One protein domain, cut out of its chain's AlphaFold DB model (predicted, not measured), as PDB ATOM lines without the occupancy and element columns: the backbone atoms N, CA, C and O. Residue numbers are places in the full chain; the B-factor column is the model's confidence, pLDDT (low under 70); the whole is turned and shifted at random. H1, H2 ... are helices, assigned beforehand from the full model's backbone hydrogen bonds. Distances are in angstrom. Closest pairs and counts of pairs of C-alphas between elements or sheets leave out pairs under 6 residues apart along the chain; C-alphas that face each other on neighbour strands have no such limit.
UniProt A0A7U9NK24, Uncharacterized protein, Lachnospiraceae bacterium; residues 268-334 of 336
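This is residues 268 to 334 of the 336 residues of an uncharacterized protein of Lachnospiraceae bacterium (UniProt A0A7U9NK24). Five helices follow one another end to end as an open chain with no packed core: H1, H2 and H3 make three sides of an open U, and H4 and H5 run on from H3. The printed part has 67 residues, five named helices, H1 to H5 in order, and no named strand, the class all helix. It is only just extended, close to loose, with a radius of gyration of the C-alphas of 16.8 A, and spans 49 by 28 by 21 A.

H1, residues 268 to 281, and H2, residues 285 to 293, are close but not clearly touching, with C-alphas 280 and 288 closest at 7.6 A. Their lines are only just about perpendicular, at 72 degrees. H3, residues 297 to 309, is apart from both. With residues 308 to 309 alone it touches H4, residues 312 to 319, only at the corner, about perpendicular at 75 degrees; C-alphas 309 and 315 are closest, 4.6 A. H5, residues 324 to 334, is apart from the other helices. Every O i to N i+4 pair is within hydrogen-bond range in H1 to H4, and 5 of 7 in H5.

H1, 20.1 A long, begins at C-alpha 268 (-12.901, 31.328, -27.058). H2 measures 12.1 A, H3 18.3 A and H4 10.5 A. H5, 15.7 A, ends at C-alpha 334 (-13.586, 49.061, -19.924).

The farthest C-alphas, Glu 286 and Phe 325, are 49.3 A apart. The four links are tight, the printed part has no cut, and no printed residue is under pLDDT 70.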
ATOM      1  N   GLU A 268     -11.658  31.357 -27.832       73.62
ATOM      2  CA  GLU A 268     -12.901  31.328 -27.058       73.62
ATOM      3  C   GLU A 268     -14.106  31.809 -27.879       73.62
ATOM      4  O   GLU A 268     -15.143  31.147 -27.898       73.62
ATOM      5  N   LEU A 269     -13.972  32.918 -28.615       74.62
ATOM      6  CA  LEU A 269     -15.045  33.444 -29.468       74.62
ATOM      7  C   LEU A 269     -15.258  32.583 -30.715       74.62
ATOM      8  O   LEU A 269     -16.397  32.383 -31.143       74.62
ATOM      9  N   MET A 270     -14.174  32.035 -31.271       77.62
ATOM     10  CA  MET A 270     -14.250  31.058 -32.356       77.62
ATOM     11  C   MET A 270     -15.034  29.821 -31.939       77.62
ATOM     12  O   MET A 270     -15.878  29.368 -32.708       77.62
ATOM     13  N   LYS A 271     -14.801  29.328 -30.717       77.25
ATOM     14  CA  LYS A 271     -15.513  28.179 -30.162       77.25
ATOM     15  C   LYS A 271     -17.013  28.443 -30.024       77.25
ATOM     16  O   LYS A 271     -17.812  27.619 -30.456       77.25
ATOM     17  N   VAL A 272     -17.404  29.609 -29.501       80.69
ATOM     18  CA  VAL A 272     -18.824  30.000 -29.390       80.69
ATOM     19  C   VAL A 272     -19.506  30.024 -30.763       80.69
ATOM     20  O   VAL A 272     -20.626  29.535 -30.906       80.69
ATOM     21  N   LEU A 273     -18.825  30.547 -31.789       79.50
ATOM     22  CA  LEU A 273     -19.351  30.587 -33.154       79.50
ATOM     23  C   LEU A 273     -19.478  29.181 -33.763       79.50
ATOM     24  O   LEU A 273     -20.522  28.858 -34.329       79.50
ATOM     25  N   THR A 274     -18.446  28.338 -33.638       79.62
ATOM     26  CA  THR A 274     -18.480  26.953 -34.140       79.62
ATOM     27  C   THR A 274     -19.545  26.117 -33.441       79.62
ATOM     28  O   THR A 274     -20.246  25.368 -34.115       79.62
ATOM     29  N   ASP A 275     -19.713  26.267 -32.125       82.12
ATOM     30  CA  ASP A 275     -20.700  25.510 -31.347       82.12
ATOM     31  C   ASP A 275     -22.134  25.908 -31.740       82.12
ATOM     32  O   ASP A 275     -23.008  25.048 -31.870       82.12
ATOM     33  N   TYR A 276     -22.375  27.196 -32.012       80.06
ATOM     34  CA  TYR A 276     -23.668  27.683 -32.501       80.06
ATOM     35  C   TYR A 276     -24.022  27.112 -33.885       80.06
ATOM     36  O   TYR A 276     -25.145  26.653 -34.102       80.06
ATOM     37  N   VAL A 277     -23.058  27.087 -34.815       82.81
ATOM     38  CA  VAL A 277     -23.249  26.528 -36.168       82.81
ATOM     39  C   VAL A 277     -23.432  25.009 -36.122       82.81
ATOM     40  O   VAL A 277     -24.365  24.487 -36.730       82.81
ATOM     41  N   ALA A 278     -22.624  24.299 -35.333       77.81
ATOM     42  CA  ALA A 278     -22.772  22.857 -35.136       77.81
ATOM     43  C   ALA A 278     -24.141  22.494 -34.531       77.81
ATOM     44  O   ALA A 278     -24.731  21.470 -34.881       77.81
ATOM     45  N   GLY A 279     -24.686  23.359 -33.666       79.75
ATOM     46  CA  GLY A 279     -26.043  23.235 -33.139       79.75
ATOM     47  C   GLY A 279     -27.125  23.303 -34.224       79.75
ATOM     48  O   GLY A 279     -28.078  22.526 -34.173       79.75
ATOM     49  N   TYR A 280     -26.962  24.167 -35.234       78.62
ATOM     50  CA  TYR A 280     -27.839  24.196 -36.411       78.62
ATOM     51  C   TYR A 280     -27.691  22.926 -37.261       78.62
ATOM     52  O   TYR A 280     -28.689  22.326 -37.665       78.62
ATOM     53  N   ASP A 281     -26.461  22.456 -37.483       73.88
ATOM     54  CA  ASP A 281     -26.197  21.246 -38.268       73.88
ATOM     55  C   ASP A 281     -26.763  19.972 -37.627       73.88
ATOM     56  O   ASP A 281     -27.117  19.028 -38.339       73.88
ATOM     57  N   ALA A 282     -26.935  19.963 -36.307       79.88
ATOM     58  CA  ALA A 282     -27.563  18.873 -35.570       79.88
ATOM     59  C   ALA A 282     -29.109  18.891 -35.600       79.88
ATOM     60  O   ALA A 282     -29.734  17.960 -35.087       79.88
ATOM     61  N   LEU A 283     -29.755  19.916 -36.180       80.69
ATOM     62  CA  LEU A 283     -31.220  20.005 -36.218       80.69
ATOM     63  C   LEU A 283     -31.863  18.960 -37.158       80.69
ATOM     64  O   LEU A 283     -31.308  18.655 -38.219       80.69
ATOM     65  N   PRO A 284     -33.074  18.459 -36.827       81.56
ATOM     66  CA  PRO A 284     -33.895  17.674 -37.749       81.56
ATOM     67  C   PRO A 284     -34.177  18.423 -39.055       81.56
ATOM     68  O   PRO A 284     -34.272  19.653 -39.070       81.56
ATOM     69  N   VAL A 285     -34.350  17.677 -40.149       72.31
ATOM     70  CA  VAL A 285     -34.534  18.228 -41.504       72.31
ATOM     71  C   VAL A 285     -35.745  19.162 -41.573       72.31
ATOM     72  O   VAL A 285     -35.680  20.191 -42.239       72.31
ATOM     73  N   GLU A 286     -36.817  18.868 -40.836       75.12
ATOM     74  CA  GLU A 286     -38.018  19.706 -40.783       75.12
ATOM     75  C   GLU A 286     -37.711  21.099 -40.215       75.12
ATOM     76  O   GLU A 286     -38.081  22.105 -40.815       75.12
ATOM     77  N   LYS A 287     -36.937  21.168 -39.124       72.69
ATOM     78  CA  LYS A 287     -36.534  22.438 -38.498       72.69
ATOM     79  C   LYS A 287     -35.517  23.212 -39.334       72.69
ATOM     80  O   LYS A 287     -35.527  24.440 -39.331       72.69
ATOM     81  N   LYS A 288     -34.644  22.511 -40.066       78.44
ATOM     82  CA  LYS A 288     -33.733  23.147 -41.032       78.44
ATOM     83  C   LYS A 288     -34.502  23.784 -42.187       78.44
ATOM     84  O   LYS A 288     -34.164  24.892 -42.590       78.44
ATOM     85  N   ASN A 289     -35.547  23.113 -42.674       71.25
ATOM     86  CA  ASN A 289     -36.409  23.626 -43.736       71.25
ATOM     87  C   ASN A 289     -37.258  24.819 -43.270       71.25
ATOM     88  O   ASN A 289     -37.402  25.772 -44.029       71.25
ATOM     89  N   GLU A 290     -37.760  24.807 -42.030       75.75
ATOM     90  CA  GLU A 290     -38.433  25.964 -41.417       75.75
ATOM     91  C   GLU A 290     -37.486  27.172 -41.335       75.75
ATOM     92  O   GLU A 290     -37.780  28.220 -41.908       75.75
ATOM     93  N   ALA A 291     -36.293  27.001 -40.756       74.81
ATOM     94  CA  ALA A 291     -35.289  28.066 -40.677       74.81
ATOM     95  C   ALA A 291     -34.840  28.572 -42.064       74.81
ATOM     96  O   ALA A 291     -34.587  29.760 -42.248       74.81
ATOM     97  N   PHE A 292     -34.764  27.682 -43.059       75.94
ATOM     98  CA  PHE A 292     -34.474  28.059 -44.442       75.94
ATOM     99  C   PHE A 292     -35.622  28.855 -45.075       75.94
ATOM    100  O   PHE A 292     -35.372  29.815 -45.798       75.94
ATOM    101  N   SER A 293     -36.876  28.502 -44.785       72.94
ATOM    102  CA  SER A 293     -38.051  29.225 -45.287       72.94
ATOM    103  C   SER A 293     -38.213  30.622 -44.676       72.94
ATOM    104  O   SER A 293     -38.761  31.513 -45.320       72.94
ATOM    105  N   GLU A 294     -37.682  30.832 -43.469       76.44
ATOM    106  CA  GLU A 294     -37.624  32.133 -42.792       76.44
ATOM    107  C   GLU A 294     -36.415  32.984 -43.223       76.44
ATOM    108  O   GLU A 294     -36.323  34.168 -42.878       76.44
ATOM    109  N   SER A 295     -35.489  32.414 -44.003       80.25
ATOM    110  CA  SER A 295     -34.332  33.135 -44.530       80.25
ATOM    111  C   SER A 295     -34.774  34.211 -45.517       80.25
ATOM    112  O   SER A 295     -35.336  33.945 -46.577       80.25
ATOM    113  N   THR A 296     -34.439  35.454 -45.194       81.50
ATOM    114  CA  THR A 296     -34.660  36.624 -46.051       81.50
ATOM    115  C   THR A 296     -33.334  37.232 -46.490       81.50
ATOM    116  O   THR A 296     -32.330  37.132 -45.778       81.50
ATOM    117  N   ASP A 297     -33.330  37.970 -47.601       75.31
ATOM    118  CA  ASP A 297     -32.153  38.735 -48.042       75.31
ATOM    119  C   ASP A 297     -31.628  39.684 -46.950       75.31
ATOM    120  O   ASP A 297     -30.422  39.899 -46.824       75.31
ATOM    121  N   SER A 298     -32.526  40.215 -46.111       79.12
ATOM    122  CA  SER A 298     -32.171  41.027 -44.942       79.12
ATOM    123  C   SER A 298     -31.368  40.222 -43.911       79.12
ATOM    124  O   SER A 298     -30.290  40.649 -43.496       79.12
ATOM    125  N   SER A 299     -31.829  39.016 -43.557       76.25
ATOM    126  CA  SER A 299     -31.142  38.129 -42.603       76.25
ATOM    127  C   SER A 299     -29.780  37.627 -43.112       76.25
ATOM    128  O   SER A 299     -28.808  37.563 -42.351       76.25
ATOM    129  N   VAL A 300     -29.664  37.367 -44.420       75.31
ATOM    130  CA  VAL A 300     -28.404  36.976 -45.073       75.31
ATOM    131  C   VAL A 300     -27.415  38.141 -45.074       75.31
ATOM    132  O   VAL A 300     -26.242  37.966 -44.738       75.31
ATOM    133  N   ASN A 301     -27.877  39.349 -45.402       76.06
ATOM    134  CA  ASN A 301     -27.036  40.544 -45.372       76.06
ATOM    135  C   ASN A 301     -26.583  40.897 -43.951       76.06
ATOM    136  O   ASN A 301     -25.434  41.300 -43.771       76.06
ATOM    137  N   LEU A 302     -27.435  40.706 -42.942       79.12
ATOM    138  CA  LEU A 302     -27.077  40.906 -41.539       79.12
ATOM    139  C   LEU A 302     -25.963  39.940 -41.109       79.12
ATOM    140  O   LEU A 302     -24.947  40.382 -40.573       79.12
ATOM    141  N   SER A 303     -26.093  38.654 -41.445       80.69
ATOM    142  CA  SER A 303     -25.079  37.627 -41.159       80.69
ATOM    143  C   SER A 303     -23.750  37.911 -41.870       80.69
ATOM    144  O   SER A 303     -22.677  37.842 -41.268       80.69
ATOM    145  N   ARG A 304     -23.806  38.314 -43.147       80.44
ATOM    146  CA  ARG A 304     -22.623  38.693 -43.934       80.44
ATOM    147  C   ARG A 304     -21.918  39.919 -43.353       80.44
ATOM    148  O   ARG A 304     -20.692  39.935 -43.268       80.44
ATOM    149  N   ASN A 305     -22.678  40.938 -42.954       78.69
ATOM    150  CA  ASN A 305     -22.128  42.152 -42.355       78.69
ATOM    151  C   ASN A 305     -21.493  41.865 -40.992       78.69
ATOM    152  O   ASN A 305     -20.394  42.350 -40.735       78.69
ATOM    153  N   PHE A 306     -22.131  41.031 -40.166       83.94
ATOM    154  CA  PHE A 306     -21.572  40.576 -38.896       83.94
ATOM    155  C   PHE A 306     -20.226  39.862 -39.092       83.94
ATOM    156  O   PHE A 306     -19.220  40.294 -38.535       83.94
ATOM    157  N   LEU A 307     -20.163  38.846 -39.960       82.62
ATOM    158  CA  LEU A 307     -18.921  38.105 -40.225       82.62
ATOM    159  C   LEU A 307     -17.816  38.987 -40.812       82.62
ATOM    160  O   LEU A 307     -16.644  38.812 -40.482       82.62
ATOM    161  N   LYS A 308     -18.173  39.971 -41.646       82.06
ATOM    162  CA  LYS A 308     -17.206  40.931 -42.186       82.06
ATOM    163  C   LYS A 308     -16.557  41.753 -41.070       82.06
ATOM    164  O   LYS A 308     -15.344  41.940 -41.108       82.06
ATOM    165  N   ILE A 309     -17.325  42.204 -40.073       81.56
ATOM    166  CA  ILE A 309     -16.814  42.980 -38.927       81.56
ATOM    167  C   ILE A 309     -15.810  42.165 -38.094       81.56
ATOM    168  O   ILE A 309     -14.882  42.743 -37.547       81.56
ATOM    169  N   LEU A 310     -15.929  40.835 -38.056       80.50
ATOM    170  CA  LEU A 310     -15.019  39.941 -37.321       80.50
ATOM    171  C   LEU A 310     -13.666  39.699 -38.033       80.50
ATOM    172  O   LEU A 310     -12.830  38.926 -37.560       80.50
ATOM    173  N   THR A 311     -13.428  40.353 -39.175       79.12
ATOM    174  CA  THR A 311     -12.123  40.390 -39.858       79.12
ATOM    175  C   THR A 311     -11.371  41.671 -39.504       79.12
ATOM    176  O   THR A 311     -11.992  42.704 -39.276       79.12
ATOM    177  N   ALA A 312     -10.034  41.649 -39.513       72.25
ATOM    178  CA  ALA A 312      -9.234  42.838 -39.194       72.25
ATOM    179  C   ALA A 312      -9.571  44.044 -40.096       72.25
ATOM    180  O   ALA A 312      -9.698  45.168 -39.610       72.25
ATOM    181  N   ASP A 313      -9.777  43.812 -41.395       76.31
ATOM    182  CA  ASP A 313     -10.116  44.871 -42.349       76.31
ATOM    183  C   ASP A 313     -11.551  45.375 -42.180       76.31
ATOM    184  O   ASP A 313     -11.793  46.583 -42.232       76.31
ATOM    185  N   GLY A 314     -12.513  44.482 -41.934       76.94
ATOM    186  CA  GLY A 314     -13.894  44.884 -41.681       76.94
ATOM    187  C   GLY A 314     -14.071  45.592 -40.339       76.94
ATOM    188  O   GLY A 314     -14.806  46.576 -40.276       76.94
ATOM    189  N   PHE A 315     -13.344  45.173 -39.300       78.56
ATOM    190  CA  PHE A 315     -13.316  45.853 -38.007       78.56
ATOM    191  C   PHE A 315     -12.730  47.262 -38.142       78.56
ATOM    192  O   PHE A 315     -13.334  48.227 -37.678       78.56
ATOM    193  N   ARG A 316     -11.613  47.422 -38.870       79.62
ATOM    194  CA  ARG A 316     -11.031  48.743 -39.178       79.62
ATOM    195  C   ARG A 316     -12.006  49.649 -39.931       79.62
ATOM    196  O   ARG A 316     -12.153  50.811 -39.565       79.62
ATOM    197  N   GLN A 317     -12.697  49.126 -40.947       81.56
ATOM    198  CA  GLN A 317     -13.722  49.877 -41.688       81.56
ATOM    199  C   GLN A 317     -14.899  50.292 -40.799       81.56
ATOM    200  O   GLN A 317     -15.488  51.349 -41.017       81.56
ATOM    201  N   TYR A 318     -15.258  49.470 -39.810       81.44
ATOM    202  CA  TYR A 318     -16.310  49.792 -38.853       81.44
ATOM    203  C   TYR A 318     -15.860  50.875 -37.861       81.44
ATOM    204  O   TYR A 318     -16.574  51.856 -37.676       81.44
ATOM    205  N   LEU A 319     -14.646  50.764 -37.309       79.62
ATOM    206  CA  LEU A 319     -14.058  51.772 -36.417       79.62
ATOM    207  C   LEU A 319     -13.944  53.153 -37.079       79.62
ATOM    208  O   LEU A 319     -14.194  54.158 -36.425       79.62
ATOM    209  N   GLN A 320     -13.644  53.214 -38.381       83.19
ATOM    210  CA  GLN A 320     -13.596  54.470 -39.149       83.19
ATOM    211  C   GLN A 320     -14.942  55.210 -39.230       83.19
ATOM    212  O   GLN A 320     -14.968  56.385 -39.590       83.19
ATOM    213  N   ARG A 321     -16.060  54.535 -38.936       81.62
ATOM    214  CA  ARG A 321     -17.403  55.137 -38.919       81.62
ATOM    215  C   ARG A 321     -17.799  55.669 -37.545       81.62
ATOM    216  O   ARG A 321     -18.812  56.355 -37.447       81.62
ATOM    217  N   LEU A 322     -17.047  55.328 -36.502       84.19
ATOM    218  CA  LEU A 322     -17.286  55.806 -35.148       84.19
ATOM    219  C   LEU A 322     -16.556  57.129 -34.934       84.19
ATOM    220  O   LEU A 322     -15.483  57.360 -35.490       84.19
ATOM    221  N   ASN A 323     -17.131  57.993 -34.102       86.81
ATOM    222  CA  ASN A 323     -16.438  59.187 -33.651       86.81
ATOM    223  C   ASN A 323     -15.269  58.771 -32.735       86.81
ATOM    224  O   ASN A 323     -15.511  58.129 -31.708       86.81
ATOM    225  N   PRO A 324     -14.013  59.125 -33.068       82.56
ATOM    226  CA  PRO A 324     -12.855  58.736 -32.270       82.56
ATOM    227  C   PRO A 324     -12.899  59.243 -30.823       82.56
ATOM    228  O   PRO A 324     -12.386  58.566 -29.936       82.56
ATOM    229  N   PHE A 325     -13.508  60.410 -30.578       83.44
ATOM    230  CA  PHE A 325     -13.638  60.979 -29.234       83.44
ATOM    231  C   PHE A 325     -14.587  60.150 -28.362       83.44
ATOM    232  O   PHE A 325     -14.221  59.756 -27.257       83.44
ATOM    233  N   ASP A 326     -15.766  59.820 -28.893       86.75
ATOM    234  CA  ASP A 326     -16.776  59.032 -28.179       86.75
ATOM    235  C   ASP A 326     -16.268  57.605 -27.918       86.75
ATOM    236  O   ASP A 326     -16.419  57.077 -26.820       86.75
ATOM    237  N   LEU A 327     -15.577  57.003 -28.896       82.19
ATOM    238  CA  LEU A 327     -14.959  55.684 -28.743       82.19
ATOM    239  C   LEU A 327     -13.874  55.674 -27.656       82.19
ATOM    240  O   LEU A 327     -13.814  54.736 -26.864       82.19
ATOM    241  N   ALA A 328     -13.014  56.696 -27.609       81.88
ATOM    242  CA  ALA A 328     -11.992  56.811 -26.572       81.88
ATOM    243  C   ALA A 328     -12.618  57.007 -25.182       81.88
ATOM    244  O   ALA A 328     -12.193  56.349 -24.236       81.88
ATOM    245  N   SER A 329     -13.650  57.855 -25.078       84.12
ATOM    246  CA  SER A 329     -14.391  58.089 -23.834       84.12
ATOM    247  C   SER A 329     -15.069  56.819 -23.318       84.12
ATOM    248  O   SER A 329     -15.018  56.546 -22.123       84.12
ATOM    249  N   GLU A 330     -15.682  56.028 -24.199       83.50
ATOM    250  CA  GLU A 330     -16.327  54.771 -23.811       83.50
ATOM    251  C   GLU A 330     -15.318  53.682 -23.444       83.50
ATOM    252  O   GLU A 330     -15.561  52.910 -22.522       83.50
ATOM    253  N   LEU A 331     -14.157  53.626 -24.104       81.00
ATOM    254  CA  LEU A 331     -13.115  52.649 -23.776       81.00
ATOM    255  C   LEU A 331     -12.533  52.834 -22.367       81.00
ATOM    256  O   LEU A 331     -12.077  51.850 -21.787       81.00
ATOM    257  N   GLU A 332     -12.576  54.040 -21.788       81.31
ATOM    258  CA  GLU A 332     -12.185  54.261 -20.385       81.31
ATOM    259  C   GLU A 332     -13.058  53.459 -19.406       81.31
ATOM    260  O   GLU A 332     -12.550  52.989 -18.394       81.31
ATOM    261  N   ASN A 333     -14.333  53.210 -19.735       81.44
ATOM    262  CA  ASN A 333     -15.241  52.410 -18.901       81.44
ATOM    263  C   ASN A 333     -14.876  50.913 -18.865       81.44
ATOM    264  O   ASN A 333     -15.390  50.174 -18.027       81.44
ATOM    265  N   TYR A 334     -14.009  50.459 -19.778       73.81
ATOM    266  CA  TYR A 334     -13.586  49.061 -19.924       73.81
ATOM    267  C   TYR A 334     -12.095  48.854 -19.644       73.81
ATOM    268  O   TYR A 334     -11.590  47.738 -19.796       73.81
TER     269      TYR A 334